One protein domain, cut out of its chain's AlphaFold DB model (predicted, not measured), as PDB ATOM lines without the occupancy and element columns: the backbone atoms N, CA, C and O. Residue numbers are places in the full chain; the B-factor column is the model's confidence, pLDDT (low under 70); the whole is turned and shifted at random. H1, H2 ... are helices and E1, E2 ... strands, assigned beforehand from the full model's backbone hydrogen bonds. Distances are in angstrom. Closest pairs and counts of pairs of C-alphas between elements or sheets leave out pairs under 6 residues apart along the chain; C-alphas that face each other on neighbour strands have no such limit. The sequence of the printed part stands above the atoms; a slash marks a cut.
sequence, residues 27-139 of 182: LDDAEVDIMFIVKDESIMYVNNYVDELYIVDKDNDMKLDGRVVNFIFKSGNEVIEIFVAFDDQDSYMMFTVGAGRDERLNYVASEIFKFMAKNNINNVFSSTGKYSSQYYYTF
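AT A GLANCE: This is residues 27 to 139 of the 182 residues of an uncharacterized protein of Klebsiella sp. STW0522-44 (UniProt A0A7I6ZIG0). A twisted sheet of five antiparallel strands has the long helix H2 crossing one face, with the shorter H1 packed at one end of that layer and the other face bare of helices. The small hairpin E3 and E4 reaches beyond an end of the sheet and runs on into E5. The printed part has 113 residues, ordered E1 E2 E3 E4 E5 E6 H1 H2 E7, in the mixed class of helices and strands; the large sheet's order is E2 - E1 - E6 - E5 - E7. It is compact, with a radius of gyration of the C-alphas of 14.5 A, yet elongated, spanning 47 by 31 by 25 A.

HOW THE PARTS SIT: Start at inner strands E5, residues 66 to 75, and E6, residues 78 to 87: this antiparallel hairpin has N 71 and O 82 2.8 A apart, within hydrogen-bond range. Beside E6 is E1, residues 32 to 39, with N 35 and O 83 at 2.8 A; E1 bends by 55 degrees at residue 35. Edge strand E2, residues 42 to 46, forms a hairpin with E1, with N 44 and O 37 at 2.8 A. At the other edge, E7, residues 132 to 139, pairs with E5, with N 72 and O 134 at 2.8 A. H2, residues 101 to 118, is on the sheet at a height of 8.4 A, over E6 and E5, across the strands at 66 degrees to E5 on the local plane; its closest C-alphas to E5 are Ala 109 and Phe 71, 7.4 A apart. H1, residues 88 to 97, is on the sheet at a height of 8.7 A, over E5 and only just across it, at 61 degrees on the local plane; the closest C-alphas are Asp 88 and Gly 66, 3.8 A apart. H1 and H2 only just touch, only at the corner, with 3 pairs of C-alphas within 8 A, the closest Met 94 and Arg 101 at 4.6 A. E6, H1, H2 and E7 form a split strand-helix-strand unit, two strands running the same way with E5 between them, and its crossover is right-handed. In the hairpin E3, residues 54 to 56, and E4, residues 62 to 64, N 55 and O 63 are 2.8 A apart; E3 is apart from both helices. Every O i to N i+4 pair is within hydrogen-bond range in H2, and 5 of 6 in H1.

IN THESE COORDINATES: Find C-alpha 32 at (11.683, -43.262, -34.271), where E1 begins its 20.3 A; E2 measures 11.4 A, E3 6.5 A and E4 6.7 A. E5 runs 29.5 A and E6 29.3 A. H1 spans 12.4 A; H2 runs 25.4 A from C-alpha 101 at (7.363, -51.786, -44.788). E7 covers 21.4 A, ending at C-alpha 139, (2.860, -36.852, -44.310).

THE WHOLE: Look to Lys 58 and Thr 128 for the C-alphas farthest apart, 48.3 A. The link from H2 to E7, residues 119 to 131, is long. The printed part has no cut, its mean pLDDT is 91.3, and no printed residue of this model is under 70.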
ATOM      1  N   LEU A  27      11.271 -43.780 -29.333       96.81
ATOM      2  CA  LEU A  27      11.230 -45.239 -29.296       96.81
ATOM      3  C   LEU A  27      12.631 -45.749 -29.635       96.81
ATOM      4  O   LEU A  27      12.930 -45.922 -30.808       96.81
ATOM      5  N   ASP A  28      13.493 -45.932 -28.629       93.38
ATOM      6  CA  ASP A  28      14.923 -46.226 -28.839       93.38
ATOM      7  C   ASP A  28      15.154 -47.457 -29.726       93.38
ATOM      8  O   ASP A  28      15.861 -47.361 -30.722       93.38
ATOM      9  N   ASP A  29      14.487 -48.575 -29.423       92.88
ATOM     10  CA  ASP A  29      14.649 -49.831 -30.169       92.88
ATOM     11  C   ASP A  29      14.135 -49.724 -31.615       92.88
ATOM     12  O   ASP A  29      14.632 -50.385 -32.525       92.88
ATOM     13  N   ALA A  30      13.132 -48.872 -31.837       93.94
ATOM     14  CA  ALA A  30      12.614 -48.588 -33.164       93.94
ATOM     15  C   ALA A  30      13.284 -47.392 -33.831       93.94
ATOM     16  O   ALA A  30      12.960 -47.138 -34.981       93.94
ATOM     17  N   GLU A  31      14.172 -46.659 -33.177       94.81
ATOM     18  CA  GLU A  31      14.829 -45.479 -33.732       94.81
ATOM     19  C   GLU A  31      13.865 -44.458 -34.384       94.81
ATOM     20  O   GLU A  31      14.199 -43.807 -35.375       94.81
ATOM     21  N   VAL A  32      12.682 -44.245 -33.798       95.62
ATOM     22  CA  VAL A  32      11.683 -43.262 -34.271       95.62
ATOM     23  C   VAL A  32      11.152 -42.390 -33.143       95.62
ATOM     24  O   VAL A  32      11.228 -42.756 -31.969       95.62
ATOM     25  N   ASP A  33      10.576 -41.243 -33.492       97.06
ATOM     26  CA  ASP A  33       9.998 -40.307 -32.527       97.06
ATOM     27  C   ASP A  33       8.487 -40.218 -32.644       97.06
ATOM     28  O   ASP A  33       7.941 -39.996 -33.724       97.06
ATOM     29  N   ILE A  34       7.799 -40.311 -31.508       97.69
ATOM     30  CA  ILE A  34       6.395 -39.915 -31.438       97.69
ATOM     31  C   ILE A  34       6.351 -38.386 -31.454       97.69
ATOM     32  O   ILE A  34       6.891 -37.726 -30.564       97.69
ATOM     33  N   MET A  35       5.693 -37.828 -32.465       96.50
ATOM     34  CA  MET A  35       5.525 -36.388 -32.655       96.50
ATOM     35  C   MET A  35       4.256 -35.886 -31.978       96.50
ATOM     36  O   MET A  35       4.287 -34.895 -31.253       96.50
ATOM     37  N   PHE A  36       3.140 -36.590 -32.173       97.00
ATOM     38  CA  PHE A  36       1.845 -36.190 -31.628       97.00
ATOM     39  C   PHE A  36       1.046 -37.414 -31.189       97.00
ATOM     40  O   PHE A  36       1.143 -38.481 -31.796       97.00
ATOM     41  N   ILE A  37       0.225 -37.244 -30.155       97.50
ATOM     42  CA  ILE A  37      -0.790 -38.222 -29.756       97.50
ATOM     43  C   ILE A  37      -2.119 -37.486 -29.672       97.50
ATOM     44  O   ILE A  37      -2.226 -36.482 -28.965       97.50
ATOM     45  N   VAL A  38      -3.129 -38.005 -30.357       96.50
ATOM     46  CA  VAL A  38      -4.508 -37.522 -30.314       96.50
ATOM     47  C   VAL A  38      -5.404 -38.673 -29.882       96.50
ATOM     48  O   VAL A  38      -5.241 -39.802 -30.335       96.50
ATOM     49  N   LYS A  39      -6.354 -38.391 -28.997       95.31
ATOM     50  CA  LYS A  39      -7.358 -39.346 -28.538       95.31
ATOM     51  C   LYS A  39      -8.732 -38.706 -28.610       95.31
ATOM     52  O   LYS A  39      -8.958 -37.674 -27.981       95.31
ATOM     53  N   ASP A  40      -9.626 -39.305 -29.390       92.44
ATOM     54  CA  ASP A  40     -10.984 -38.809 -29.636       92.44
ATOM     55  C   ASP A  40     -10.994 -37.305 -29.981       92.44
ATOM     56  O   ASP A  40     -11.626 -36.490 -29.312       92.44
ATOM     57  N   GLU A  41     -10.205 -36.930 -30.996       90.50
ATOM     58  CA  GLU A  41      -9.996 -35.544 -31.462       90.50
ATOM     59  C   GLU A  41      -9.331 -34.590 -30.437       90.50
ATOM     60  O   GLU A  41      -9.154 -33.408 -30.727       90.50
ATOM     61  N   SER A  42      -8.906 -35.079 -29.267       92.88
ATOM     62  CA  SER A  42      -8.224 -34.286 -28.232       92.88
ATOM     63  C   SER A  42      -6.715 -34.526 -28.231       92.88
ATOM     64  O   SER A  42      -6.264 -35.672 -28.223       92.88
ATOM     65  N   ILE A  43      -5.917 -33.456 -28.195       94.56
ATOM     66  CA  ILE A  43      -4.453 -33.557 -28.134       94.56
ATOM     67  C   ILE A  43      -4.022 -34.074 -26.758       94.56
ATOM     68  O   ILE A  43      -4.272 -33.455 -25.726       94.56
ATOM     69  N   MET A  44      -3.306 -35.193 -26.759       95.38
ATOM     70  CA  MET A  44      -2.749 -35.828 -25.565       95.38
ATOM     71  C   MET A  44      -1.279 -35.467 -25.356       95.38
ATOM     72  O   MET A  44      -0.821 -35.392 -24.214       95.38
ATOM     73  N   TYR A  45      -0.534 -35.272 -26.448       95.69
ATOM     74  CA  TYR A  45       0.900 -34.995 -26.431       95.69
ATOM     75  C   TYR A  45       1.348 -34.309 -27.729       95.69
ATOM     76  O   TYR A  45       0.839 -34.622 -28.807       95.69
ATOM     77  N   VAL A  46       2.320 -33.404 -27.599       94.56
ATOM     78  CA  VAL A  46       3.034 -32.722 -28.685       94.56
ATOM     79  C   VAL A  46       4.522 -32.753 -28.348       94.56
ATOM     80  O   VAL A  46       4.912 -32.346 -27.250       94.56
ATOM     81  N   ASN A  47       5.347 -33.225 -29.276       93.50
ATOM     82  CA  ASN A  47       6.787 -33.300 -29.098       93.50
ATOM     83  C   ASN A  47       7.450 -31.967 -29.458       93.50
ATOM     84  O   ASN A  47       7.679 -31.671 -30.625       93.50
ATOM     85  N   ASN A  48       7.782 -31.180 -28.437       88.38
ATOM     86  CA  ASN A  48       8.499 -29.910 -28.590       88.38
ATOM     87  C   ASN A  48      10.014 -30.043 -28.332       88.38
ATOM     88  O   ASN A  48      10.683 -29.038 -28.121       88.38
ATOM     89  N   TYR A  49      10.549 -31.268 -28.291       88.38
ATOM     90  CA  TYR A  49      11.942 -31.566 -27.921       88.38
ATOM     91  C   TYR A  49      12.762 -32.115 -29.095       88.38
ATOM     92  O   TYR A  49      13.699 -32.876 -28.876       88.38
ATOM     93  N   VAL A  50      12.335 -31.822 -30.323       88.81
ATOM     94  CA  VAL A  50      12.828 -32.466 -31.550       88.81
ATOM     95  C   VAL A  50      13.079 -31.455 -32.668       88.81
ATOM     96  O   VAL A  50      12.937 -31.776 -33.845       88.81
ATOM     97  N   ASP A  51      13.441 -30.223 -32.309       87.19
ATOM     98  CA  ASP A  51      13.768 -29.173 -33.282       87.19
ATOM     99  C   ASP A  51      14.948 -29.586 -34.173       87.19
ATOM    100  O   ASP A  51      15.000 -29.221 -35.344       87.19
ATOM    101  N   GLU A  52      15.844 -30.431 -33.661       88.94
ATOM    102  CA  GLU A  52      16.960 -31.016 -34.402       88.94
ATOM    103  C   GLU A  52      16.545 -31.969 -35.534       88.94
ATOM    104  O   GLU A  52      17.372 -32.275 -36.387       88.94
ATOM    105  N   LEU A  53      15.293 -32.447 -35.557       89.88
ATOM    106  CA  LEU A  53      14.771 -33.276 -36.651       89.88
ATOM    107  C   LEU A  53      14.293 -32.437 -37.849       89.88
ATOM    108  O   LEU A  53      13.919 -32.993 -38.886       89.88
ATOM    109  N   TYR A  54      14.256 -31.110 -37.710       91.75
ATOM    110  CA  TYR A  54      13.811 -30.200 -38.754       91.75
ATOM    111  C   TYR A  54      14.995 -29.582 -39.494       91.75
ATOM    112  O   TYR A  54      16.002 -29.190 -38.909       91.75
ATOM    113  N   ILE A  55      14.819 -29.420 -40.799       91.50
ATOM    114  CA  ILE A  55      15.672 -28.612 -41.659       91.50
ATOM    115  C   ILE A  55      14.960 -27.287 -41.906       91.50
ATOM    116  O   ILE A  55      13.770 -27.254 -42.216       91.50
ATOM    117  N   VAL A  56      15.705 -26.194 -41.783       88.38
ATOM    118  CA  VAL A  56      15.233 -24.859 -42.153       88.38
ATOM    119  C   VAL A  56      15.329 -24.720 -43.669       88.38
ATOM    120  O   VAL A  56      16.407 -24.900 -44.245       88.38
ATOM    121  N   ASP A  57      14.209 -24.434 -44.324       76.06
ATOM    122  CA  ASP A  57      14.188 -24.151 -45.753       76.06
ATOM    123  C   ASP A  57      14.550 -22.687 -46.063       76.06
ATOM    124  O   ASP A  57      14.949 -21.906 -45.198       76.06
ATOM    125  N   LYS A  58      14.481 -22.314 -47.345       74.56
ATOM    126  CA  LYS A  58      14.903 -20.984 -47.810       74.56
ATOM    127  C   LYS A  58      14.043 -19.847 -47.256       74.56
ATOM    128  O   LYS A  58      14.543 -18.724 -47.189       74.56
ATOM    129  N   ASP A  59      12.805 -20.134 -46.870       74.12
ATOM    130  CA  ASP A  59      11.835 -19.153 -46.384       74.12
ATOM    131  C   ASP A  59      11.810 -19.095 -44.841       74.12
ATOM    132  O   ASP A  59      10.997 -18.390 -44.244       74.12
ATOM    133  N   ASN A  60      12.785 -19.757 -44.196       77.19
ATOM    134  CA  ASN A  60      12.887 -19.997 -42.754       77.19
ATOM    135  C   ASN A  60      11.765 -20.874 -42.180       77.19
ATOM    136  O   ASN A  60      11.585 -20.910 -40.958       77.19
ATOM    137  N   ASP A  61      11.042 -21.609 -43.022       81.00
ATOM    138  CA  ASP A  61      10.080 -22.591 -42.548       81.00
ATOM    139  C   ASP A  61      10.820 -23.880 -42.170       81.00
ATOM    140  O   ASP A  61      11.762 -24.329 -42.831       81.00
ATOM    141  N   MET A  62      10.428 -24.481 -41.048       91.00
ATOM    142  CA  MET A  62      11.034 -25.725 -40.584       91.00
ATOM    143  C   MET A  62      10.285 -26.905 -41.184       91.00
ATOM    144  O   MET A  62       9.086 -27.073 -40.965       91.00
ATOM    145  N   LYS A  63      10.996 -27.774 -41.893       93.81
ATOM    146  CA  LYS A  63      10.457 -29.002 -42.475       93.81
ATOM    147  C   LYS A  63      11.161 -30.209 -41.878       93.81
ATOM    148  O   LYS A  63      12.382 -30.253 -41.853       93.81
ATOM    149  N   LEU A  64      10.397 -31.201 -41.431       93.50
ATOM    150  CA  LEU A  64      10.957 -32.458 -40.934       93.50
ATOM    151  C   LEU A  64      11.805 -33.134 -42.027       93.50
ATOM    152  O   LEU A  64      11.325 -33.308 -43.157       93.50
ATOM    153  N   ASP A  65      13.017 -33.561 -41.672       92.06
ATOM    154  CA  ASP A  65      13.879 -34.377 -42.535       92.06
ATOM    155  C   ASP A  65      13.433 -35.844 -42.541       92.06
ATOM    156  O   ASP A  65      13.993 -36.716 -41.878       92.06
ATOM    157  N   GLY A  66      12.323 -36.098 -43.227       92.12
ATOM    158  CA  GLY A  66      11.713 -37.417 -43.289       92.12
ATOM    159  C   GLY A  66      10.208 -37.350 -43.481       92.12
ATOM    160  O   GLY A  66       9.682 -36.422 -44.112       92.12
ATOM    161  N   ARG A  67       9.488 -38.360 -42.989       93.56
ATOM    162  CA  ARG A  67       8.025 -38.444 -43.106       93.56
ATOM    163  C   ARG A  67       7.387 -38.855 -41.795       93.56
ATOM    164  O   ARG A  67       7.930 -39.638 -41.025       93.56
ATOM    165  N   VAL A  68       6.175 -38.358 -41.584       95.81
ATOM    166  CA  VAL A  68       5.331 -38.782 -40.471       95.81
ATOM    167  C   VAL A  68       4.336 -39.828 -40.945       95.81
ATOM    168  O   VAL A  68       3.722 -39.680 -42.001       95.81
ATOM    169  N   VAL A  69       4.144 -40.875 -40.155       95.31
ATOM    170  CA  VAL A  69       3.095 -41.878 -40.349       95.31
ATOM    171  C   VAL A  69       2.078 -41.735 -39.225       95.31
ATOM    172  O   VAL A  69       2.452 -41.623 -38.059       95.31
ATOM    173  N   ASN A  70       0.790 -41.744 -39.570       96.00
ATOM    174  CA  ASN A  70      -0.287 -41.741 -38.583       96.00
ATOM    175  C   ASN A  70      -0.697 -43.186 -38.267       96.00
ATOM    176  O   ASN A  70      -1.261 -43.872 -39.123       96.00
ATOM    177  N   PHE A  71      -0.405 -43.630 -37.048       96.56
ATOM    178  CA  PHE A  71      -0.823 -44.903 -36.476       96.56
ATOM    179  C   PHE A  71      -2.171 -44.736 -35.784       96.56
ATOM    180  O   PHE A  71      -2.274 -44.085 -34.747       96.56
ATOM    181  N   ILE A  72      -3.200 -45.369 -36.334       95.75
ATOM    182  CA  ILE A  72      -4.568 -45.273 -35.839       95.75
ATOM    183  C   ILE A  72      -4.928 -46.562 -35.119       95.75
ATOM    184  O   ILE A  72      -5.002 -47.628 -35.730       95.75
ATOM    185  N   PHE A  73      -5.215 -46.448 -33.829       96.00
ATOM    186  CA  PHE A  73      -5.677 -47.536 -32.983       96.00
ATOM    187  C   PHE A  73      -7.154 -47.342 -32.656       96.00
ATOM    188  O   PHE A  73      -7.559 -46.280 -32.183       96.00
ATOM    189  N   LYS A  74      -7.969 -48.371 -32.901       94.81
ATOM    190  CA  LYS A  74      -9.419 -48.335 -32.651       94.81
ATOM    191  C   LYS A  74      -9.860 -49.472 -31.747       94.81
ATOM    192  O   LYS A  74      -9.548 -50.631 -32.035       94.81
ATOM    193  N   SER A  75     -10.630 -49.140 -30.713       93.75
ATOM    194  CA  SER A  75     -11.285 -50.089 -29.804       93.75
ATOM    195  C   SER A  75     -12.711 -49.615 -29.507       93.75
ATOM    196  O   SER A  75     -12.935 -48.702 -28.714       93.75
ATOM    197  N   GLY A  76     -13.705 -50.222 -30.163       89.06
ATOM    198  CA  GLY A  76     -15.087 -49.736 -30.105       89.06
ATOM    199  C   GLY A  76     -15.208 -48.343 -30.731       89.06
ATOM    200  O   GLY A  76     -14.890 -48.177 -31.907       89.06
ATOM    201  N   ASN A  77     -15.650 -47.360 -29.942       88.62
ATOM    202  CA  ASN A  77     -15.769 -45.960 -30.371       88.62
ATOM    203  C   ASN A  77     -14.519 -45.117 -30.065       88.62
ATOM    204  O   ASN A  77     -14.467 -43.967 -30.484       88.62
ATOM    205  N   GLU A  78     -13.550 -45.665 -29.330       91.69
ATOM    206  CA  GLU A  78     -12.305 -44.971 -29.000       91.69
ATOM    207  C   GLU A  78     -11.374 -44.973 -30.215       91.69
ATOM    208  O   GLU A  78     -11.115 -46.034 -30.805       91.69
ATOM    209  N   VAL A  79     -10.862 -43.793 -30.567       94.25
ATOM    210  CA  VAL A  79      -9.890 -43.603 -31.649       94.25
ATOM    211  C   VAL A  79      -8.659 -42.890 -31.104       94.25
ATOM    212  O   VAL A  79      -8.742 -41.769 -30.602       94.25
ATOM    213  N   ILE A  80      -7.505 -43.536 -31.240       96.56
ATOM    214  CA  ILE A  80      -6.204 -42.984 -30.867       96.56
ATOM    215  C   ILE A  80      -5.377 -42.851 -32.144       96.56
ATOM    216  O   ILE A  80      -5.185 -43.832 -32.857       96.56
ATOM    217  N   GLU A  81      -4.881 -41.654 -32.422       96.94
ATOM    218  CA  GLU A  81      -3.971 -41.359 -33.527       96.94
ATOM    219  C   GLU A  81      -2.595 -41.018 -32.943       96.94
ATOM    220  O   GLU A  81      -2.464 -40.105 -32.125       96.94
ATOM    221  N   ILE A  82      -1.566 -41.766 -33.334       97.62
ATOM    222  CA  ILE A  82      -0.178 -41.550 -32.917       97.62
ATOM    223  C   ILE A  82       0.647 -41.259 -34.158       97.62
ATOM    224  O   ILE A  82       0.797 -42.093 -35.047       97.62
ATOM    225  N   PHE A  83       1.190 -40.056 -34.212       97.31
ATOM    226  CA  PHE A  83       1.949 -39.560 -35.344       97.31
ATOM    227  C   PHE A  83       3.430 -39.782 -35.068       97.31
ATOM    228  O   PHE A  83       3.963 -39.227 -34.107       97.31
ATOM    229  N   VAL A  84       4.083 -40.601 -35.888       97.00
ATOM    230  CA  VAL A  84       5.471 -41.037 -35.681       97.00
ATOM    231  C   VAL A  84       6.349 -40.550 -36.825       97.00
ATOM    232  O   VAL A  84       6.025 -40.798 -37.986       97.00
ATOM    233  N   ALA A  85       7.443 -39.869 -36.496       96.06
ATOM    234  CA  ALA A  85       8.454 -39.424 -37.444       96.06
ATOM    235  C   ALA A  85       9.452 -40.547 -37.750       96.06
ATOM    236  O   ALA A  85      10.054 -41.124 -36.843       96.06
ATOM    237  N   PHE A  86       9.635 -40.800 -39.041       94.12
ATOM    238  CA  PHE A  86      10.693 -41.618 -39.619       94.12
ATOM    239  C   PHE A  86      11.652 -40.698 -40.362       94.12
ATOM    240  O   PHE A  86      11.198 -39.746 -41.005       94.12
ATOM    241  N   ASP A  87      12.947 -41.001 -40.312       91.56
ATOM    242  CA  ASP A  87      13.928 -40.290 -41.127       91.56
ATOM    243  C   ASP A  87      13.695 -40.530 -42.632       91.56
ATOM    244  O   ASP A  87      12.890 -41.381 -43.047       91.56
ATOM    245  N   ASP A  88      14.349 -39.726 -43.470       87.81
ATOM    246  CA  ASP A  88      14.168 -39.787 -44.922       87.81
ATOM    247  C   ASP A  88      14.634 -41.121 -45.526       87.81
ATOM    248  O   ASP A  88      13.983 -41.636 -46.437       87.81
ATOM    249  N   GLN A  89      15.686 -41.740 -44.980       87.38
ATOM    250  CA  GLN A  89      16.209 -43.013 -45.476       87.38
ATOM    251  C   GLN A  89      15.226 -44.164 -45.216       87.38
ATOM    252  O   GLN A  89      14.887 -44.910 -46.144       87.38
ATOM    253  N   ASP A  90      14.732 -44.289 -43.987       86.69
ATOM    254  CA  ASP A  90      13.716 -45.268 -43.592       86.69
ATOM    255  C   ASP A  90      12.435 -45.058 -44.402       86.69
ATOM    256  O   ASP A  90      11.860 -46.001 -44.962       86.69
ATOM    257  N   SER A  91      12.017 -43.798 -44.537       85.75
ATOM    258  CA  SER A  91      10.856 -43.419 -45.339       85.75
ATOM    259  C   SER A  91      11.025 -43.823 -46.807       85.75
ATOM    260  O   SER A  91      10.109 -44.389 -47.411       85.75
ATOM    261  N   TYR A  92      12.193 -43.584 -47.399       85.75
ATOM    262  CA  TYR A  92      12.484 -43.954 -48.782       85.75
ATOM    263  C   TYR A  92      12.428 -45.474 -48.983       85.75
ATOM    264  O   TYR A  92      11.737 -45.959 -49.889       85.75
ATOM    265  N   MET A  93      13.084 -46.242 -48.111       87.31
ATOM    266  CA  MET A  93      13.104 -47.705 -48.195       87.31
ATOM    267  C   MET A  93      11.702 -48.307 -48.065       87.31
ATOM    268  O   MET A  93      11.306 -49.165 -48.861       87.31
ATOM    269  N   MET A  94      10.912 -47.819 -47.115       88.38
ATOM    270  CA  MET A  94       9.567 -48.335 -46.886       88.38
ATOM    271  C   MET A  94       8.564 -47.922 -47.964       88.38
ATOM    272  O   MET A  94       7.725 -48.732 -48.360       88.38
ATOM    273  N   PHE A  95       8.602 -46.665 -48.415       85.38
ATOM    274  CA  PHE A  95       7.505 -46.085 -49.198       85.38
ATOM    275  C   PHE A  95       7.826 -45.889 -50.678       85.38
ATOM    276  O   PHE A  95       6.898 -45.807 -51.479       85.38
ATOM    277  N   THR A  96       9.106 -45.849 -51.051       84.19
ATOM    278  CA  THR A  96       9.528 -45.802 -52.460       84.19
ATOM    279  C   THR A  96       9.998 -47.170 -52.938       84.19
ATOM    280  O   THR A  96       9.548 -47.640 -53.979       84.19
ATOM    281  N   VAL A  97      10.856 -47.843 -52.165       88.50
ATOM    282  CA  VAL A  97      11.348 -49.187 -52.522       88.50
ATOM    283  C   VAL A  97      10.334 -50.275 -52.150       88.50
ATOM    284  O   VAL A  97      10.252 -51.300 -52.824       88.50
ATOM    285  N   GLY A  98       9.527 -50.055 -51.107       85.19
ATOM    286  CA  GLY A  98       8.529 -51.024 -50.637       85.19
ATOM    287  C   GLY A  98       9.118 -52.169 -49.808       85.19
ATOM    288  O   GLY A  98       8.432 -53.159 -49.552       85.19
ATOM    289  N   ALA A  99      10.380 -52.065 -49.394       88.06
ATOM    290  CA  ALA A  99      11.076 -53.120 -48.668       88.06
ATOM    291  C   ALA A  99      10.768 -53.052 -47.167       88.06
ATOM    292  O   ALA A  99      10.846 -51.986 -46.563       88.06
ATOM    293  N   GLY A 100      10.417 -54.193 -46.561       88.00
ATOM    294  CA  GLY A 100      10.266 -54.325 -45.103       88.00
ATOM    295  C   GLY A 100       9.166 -53.466 -44.467       88.00
ATOM    296  O   GLY A 100       9.062 -53.426 -43.247       88.00
ATOM    297  N   ARG A 101       8.330 -52.786 -45.264       89.94
ATOM    298  CA  ARG A 101       7.363 -51.786 -44.788       89.94
ATOM    299  C   ARG A 101       6.427 -52.329 -43.713       89.94
ATOM    300  O   ARG A 101       6.312 -51.739 -42.646       89.94
ATOM    301  N   ASP A 102       5.745 -53.434 -43.993       90.50
ATOM    302  CA  ASP A 102       4.722 -53.953 -43.082       90.50
ATOM    303  C   ASP A 102       5.361 -54.501 -41.791       90.50
ATOM    304  O   ASP A 102       4.826 -54.299 -40.704       90.50
ATOM    305  N   GLU A 103       6.540 -55.125 -41.893       91.75
ATOM    306  CA  GLU A 103       7.339 -55.563 -40.741       91.75
ATOM    307  C   GLU A 103       7.760 -54.369 -39.875       91.75
ATOM    308  O   GLU A 103       7.511 -54.363 -38.668       91.75
ATOM    309  N   ARG A 104       8.304 -53.320 -40.499       93.12
ATOM    310  CA  ARG A 104       8.754 -52.097 -39.830       93.12
ATOM    311  C   ARG A 104       7.607 -51.371 -39.134       93.12
ATOM    312  O   ARG A 104       7.734 -51.023 -37.963       93.12
ATOM    313  N   LEU A 105       6.471 -51.189 -39.807       93.19
ATOM    314  CA  LEU A 105       5.291 -50.549 -39.218       93.19
ATOM    315  C   LEU A 105       4.721 -51.369 -38.053       93.19
ATOM    316  O   LEU A 105       4.414 -50.807 -37.005       93.19
ATOM    317  N   ASN A 106       4.628 -52.694 -38.188       93.06
ATOM    318  CA  ASN A 106       4.162 -53.550 -37.093       93.06
ATOM    319  C   ASN A 106       5.126 -53.536 -35.901       93.06
ATOM    320  O   ASN A 106       4.683 -53.539 -34.750       93.06
ATOM    321  N   TYR A 107       6.430 -53.472 -36.164       94.88
ATOM    322  CA  TYR A 107       7.439 -53.334 -35.125       94.88
ATOM    323  C   TYR A 107       7.296 -52.005 -34.371       94.88
ATOM    324  O   TYR A 107       7.175 -52.015 -33.148       94.88
ATOM    325  N   VAL A 108       7.177 -50.875 -35.081       95.88
ATOM    326  CA  VAL A 108       6.928 -49.561 -34.458       95.88
ATOM    327  C   VAL A 108       5.631 -49.557 -33.652       95.88
ATOM    328  O   VAL A 108       5.615 -49.069 -32.524       95.88
ATOM    329  N   ALA A 109       4.554 -50.157 -34.169       95.31
ATOM    330  CA  ALA A 109       3.302 -50.281 -33.425       95.31
ATOM    331  C   ALA A 109       3.498 -51.039 -32.099       95.31
ATOM    332  O   ALA A 109       2.973 -50.616 -31.069       95.31
ATOM    333  N   SER A 110       4.286 -52.121 -32.096       94.75
ATOM    334  CA  SER A 110       4.651 -52.829 -30.862       94.75
ATOM    335  C   SER A 110       5.479 -51.955 -29.917       94.75
ATOM    336  O   SER A 110       5.250 -51.994 -28.705       94.75
ATOM    337  N   GLU A 111       6.447 -51.199 -30.432       97.12
ATOM    338  CA  GLU A 111       7.302 -50.335 -29.610       97.12
ATOM    339  C   GLU A 111       6.520 -49.185 -28.969       97.12
ATOM    340  O   GLU A 111       6.781 -48.843 -27.817       97.12
ATOM    341  N   ILE A 112       5.484 -48.664 -29.634       96.94
ATOM    342  CA  ILE A 112       4.557 -47.694 -29.035       96.94
ATOM    343  C   ILE A 112       3.944 -48.270 -27.750       96.94
ATOM    344  O   ILE A 112       4.019 -47.639 -26.695       96.94
ATOM    345  N   PHE A 113       3.368 -49.477 -27.799       94.75
ATOM    346  CA  PHE A 113       2.764 -50.091 -26.609       94.75
ATOM    347  C   PHE A 113       3.789 -50.333 -25.498       94.75
ATOM    348  O   PHE A 113       3.513 -50.036 -24.331       94.75
ATOM    349  N   LYS A 114       4.981 -50.834 -25.848       95.00
ATOM    350  CA  LYS A 114       6.071 -51.053 -24.887       95.00
ATOM    351  C   LYS A 114       6.507 -49.752 -24.227       95.00
ATOM    352  O   LYS A 114       6.666 -49.725 -23.007       95.00
ATOM    353  N   PHE A 115       6.656 -48.676 -24.997       96.62
ATOM    354  CA  PHE A 115       7.032 -47.367 -24.477       96.62
ATOM    355  C   PHE A 115       5.986 -46.829 -23.503       96.62
ATOM    356  O   PHE A 115       6.348 -46.406 -22.402       96.62
ATOM    357  N   MET A 116       4.699 -46.891 -23.861       95.38
ATOM    358  CA  MET A 116       3.627 -46.440 -22.968       95.38
ATOM    359  C   MET A 116       3.631 -47.230 -21.655       95.38
ATOM    360  O   MET A 116       3.587 -46.632 -20.580       95.38
ATOM    361  N   ALA A 117       3.770 -48.558 -21.727       92.88
ATOM    362  CA  ALA A 117       3.822 -49.420 -20.548       92.88
ATOM    363  C   ALA A 117       5.059 -49.148 -19.673       92.88
ATOM    364  O   ALA A 117       4.928 -48.951 -18.465       92.88
ATOM    365  N   LYS A 118       6.255 -49.078 -20.275       94.12
ATOM    366  CA  LYS A 118       7.529 -48.816 -19.580       94.12
ATOM    367  C   LYS A 118       7.517 -47.482 -18.830       94.12
ATOM    368  O   LYS A 118       8.109 -47.381 -17.759       94.12
ATOM    369  N   ASN A 119       6.833 -46.478 -19.377       94.38
ATOM    370  CA  ASN A 119       6.753 -45.131 -18.810       94.38
ATOM    371  C   ASN A 119       5.471 -44.875 -17.990       94.38
ATOM    372  O   ASN A 119       5.218 -43.734 -17.610       94.38
ATOM    373  N   ASN A 120       4.671 -45.907 -17.688       92.38
ATOM    374  CA  ASN A 120       3.411 -45.803 -16.931       92.38
ATOM    375  C   ASN A 120       2.387 -44.813 -17.532       92.38
ATOM    376  O   ASN A 120       1.629 -44.157 -16.808       92.38
ATOM    377  N   ILE A 121       2.350 -44.700 -18.862       94.06
ATOM    378  CA  ILE A 121       1.403 -43.854 -19.596       94.06
ATOM    379  C   ILE A 121       0.093 -44.630 -19.790       94.06
ATOM    380  O   ILE A 121      -0.105 -45.342 -20.773       94.06
ATOM    381  N   ASN A 122      -0.820 -44.478 -18.831       90.56
ATOM    382  CA  ASN A 122      -2.038 -45.298 -18.736       90.56
ATOM    383  C   ASN A 122      -3.315 -44.595 -19.236       90.56
ATOM    384  O   ASN A 122      -4.403 -45.160 -19.157       90.56
ATOM    385  N   ASN A 123      -3.214 -43.345 -19.697       92.38
ATOM    386  CA  ASN A 123      -4.353 -42.544 -20.170       92.38
ATOM    387  C   ASN A 123      -4.490 -42.500 -21.702       92.38
ATOM    388  O   ASN A 123      -5.499 -42.002 -22.200       92.38
ATOM    389  N   VAL A 124      -3.510 -43.029 -22.444       94.00
ATOM    390  CA  VAL A 124      -3.591 -43.184 -23.905       94.00
ATOM    391  C   VAL A 124      -4.382 -44.447 -24.232       94.00
ATOM    392  O   VAL A 124      -5.513 -44.347 -24.702       94.00
ATOM    393  N   PHE A 125      -3.835 -45.615 -23.886       93.44
ATOM    394  CA  PHE A 125      -4.464 -46.917 -24.099       93.44
ATOM    395  C   PHE A 125      -5.135 -47.439 -22.826       93.44
ATOM    396  O   PHE A 125      -4.564 -47.377 -21.738       93.44
ATOM    397  N   SER A 126      -6.326 -48.012 -22.974       86.44
ATOM    398  CA  SER A 126      -6.979 -48.791 -21.924       86.44
ATOM    399  C   SER A 126      -6.259 -50.123 -21.715       86.44
ATOM    400  O   SER A 126      -5.946 -50.826 -22.676       86.44
ATOM    401  N   SER A 127      -6.079 -50.526 -20.455       80.12
ATOM    402  CA  SER A 127      -5.461 -51.807 -20.080       80.12
ATOM    403  C   SER A 127      -6.268 -53.037 -20.510       80.12
ATOM    404  O   SER A 127      -5.725 -54.138 -20.575       80.12
ATOM    405  N   THR A 128      -7.557 -52.867 -20.805       84.00
ATOM    406  CA  THR A 128      -8.459 -53.935 -21.266       84.00
ATOM    407  C   THR A 128      -8.877 -53.772 -22.727       84.00
ATOM    408  O   THR A 128      -9.618 -54.608 -23.253       84.00
ATOM    409  N   GLY A 129      -8.416 -52.705 -23.387       83.56
ATOM    410  CA  GLY A 129      -8.738 -52.411 -24.777       83.56
ATOM    411  C   GLY A 129      -8.137 -53.442 -25.729       83.56
ATOM    412  O   GLY A 129      -6.995 -53.872 -25.570       83.56
ATOM    413  N   LYS A 130      -8.906 -53.833 -26.747       89.38
ATOM    414  CA  LYS A 130      -8.410 -54.629 -27.876       89.38
ATOM    415  C   LYS A 130      -8.373 -53.727 -29.095       89.38
ATOM    416  O   LYS A 130      -9.410 -53.457 -29.697       89.38
ATOM    417  N   TYR A 131      -7.181 -53.250 -29.427       91.62
ATOM    418  CA  TYR A 131      -7.000 -52.276 -30.490       91.62
ATOM    419  C   TYR A 131      -6.751 -52.966 -31.825       91.62
ATOM    420  O   TYR A 131      -5.840 -53.779 -31.961       91.62
ATOM    421  N   SER A 132      -7.552 -52.605 -32.821       91.38
ATOM    422  CA  SER A 132      -7.169 -52.784 -34.223       91.38
ATOM    423  C   SER A 132      -6.254 -51.633 -34.636       91.38
ATOM    424  O   SER A 132      -6.512 -50.497 -34.234       91.38
ATOM    425  N   SER A 133      -5.200 -51.909 -35.404       89.25
ATOM    426  CA  SER A 133      -4.291 -50.888 -35.933       89.25
ATOM    427  C   SER A 133      -4.499 -50.679 -37.435       89.25
ATOM    428  O   SER A 133      -4.751 -51.616 -38.193       89.25
ATOM    429  N   GLN A 134      -4.411 -49.423 -37.860       90.75
ATOM    430  CA  GLN A 134      -4.358 -48.981 -39.253       90.75
ATOM    431  C   GLN A 134      -3.292 -47.892 -39.374       90.75
ATOM    432  O   GLN A 134      -2.972 -47.232 -38.389       90.75
ATOM    433  N   TYR A 135      -2.767 -47.675 -40.577       87.44
ATOM    434  CA  TYR A 135      -1.751 -46.652 -40.815       87.44
ATOM    435  C   TYR A 135      -2.160 -45.778 -42.003       87.44
ATOM    436  O   TYR A 135      -2.531 -46.311 -43.054       87.44
ATOM    437  N   TYR A 136      -2.097 -44.451 -41.855       82.44
ATOM    438  CA  TYR A 136      -2.191 -43.522 -42.987       82.44
ATOM    439  C   TYR A 136      -0.804 -43.054 -43.414       82.44
ATOM    440  O   TYR A 136       0.031 -42.658 -42.597       82.44
ATOM    441  N   TYR A 137      -0.570 -43.159 -44.722       72.88
ATOM    442  CA  TYR A 137       0.759 -43.118 -45.313       72.88
ATOM    443  C   TYR A 137       1.292 -41.694 -45.495       72.88
ATOM    444  O   TYR A 137       0.607 -40.826 -46.030       72.88
ATOM    445  N   THR A 138       2.550 -41.542 -45.074       84.38
ATOM    446  CA  THR A 138       3.510 -40.445 -45.279       84.38
ATOM    447  C   THR A 138       2.936 -39.041 -45.422       84.38
ATOM    448  O   THR A 138       2.517 -38.611 -46.500       84.38
ATOM    449  N   PHE A 139       3.073 -38.284 -44.346       94.31
ATOM    450  CA  PHE A 139       2.860 -36.852 -44.310       94.31
ATOM    451  C   PHE A 139       4.208 -36.139 -44.311       94.31
ATOM    452  O   PHE A 139       5.144 -36.537 -43.612       94.31
TER     453      PHE A 139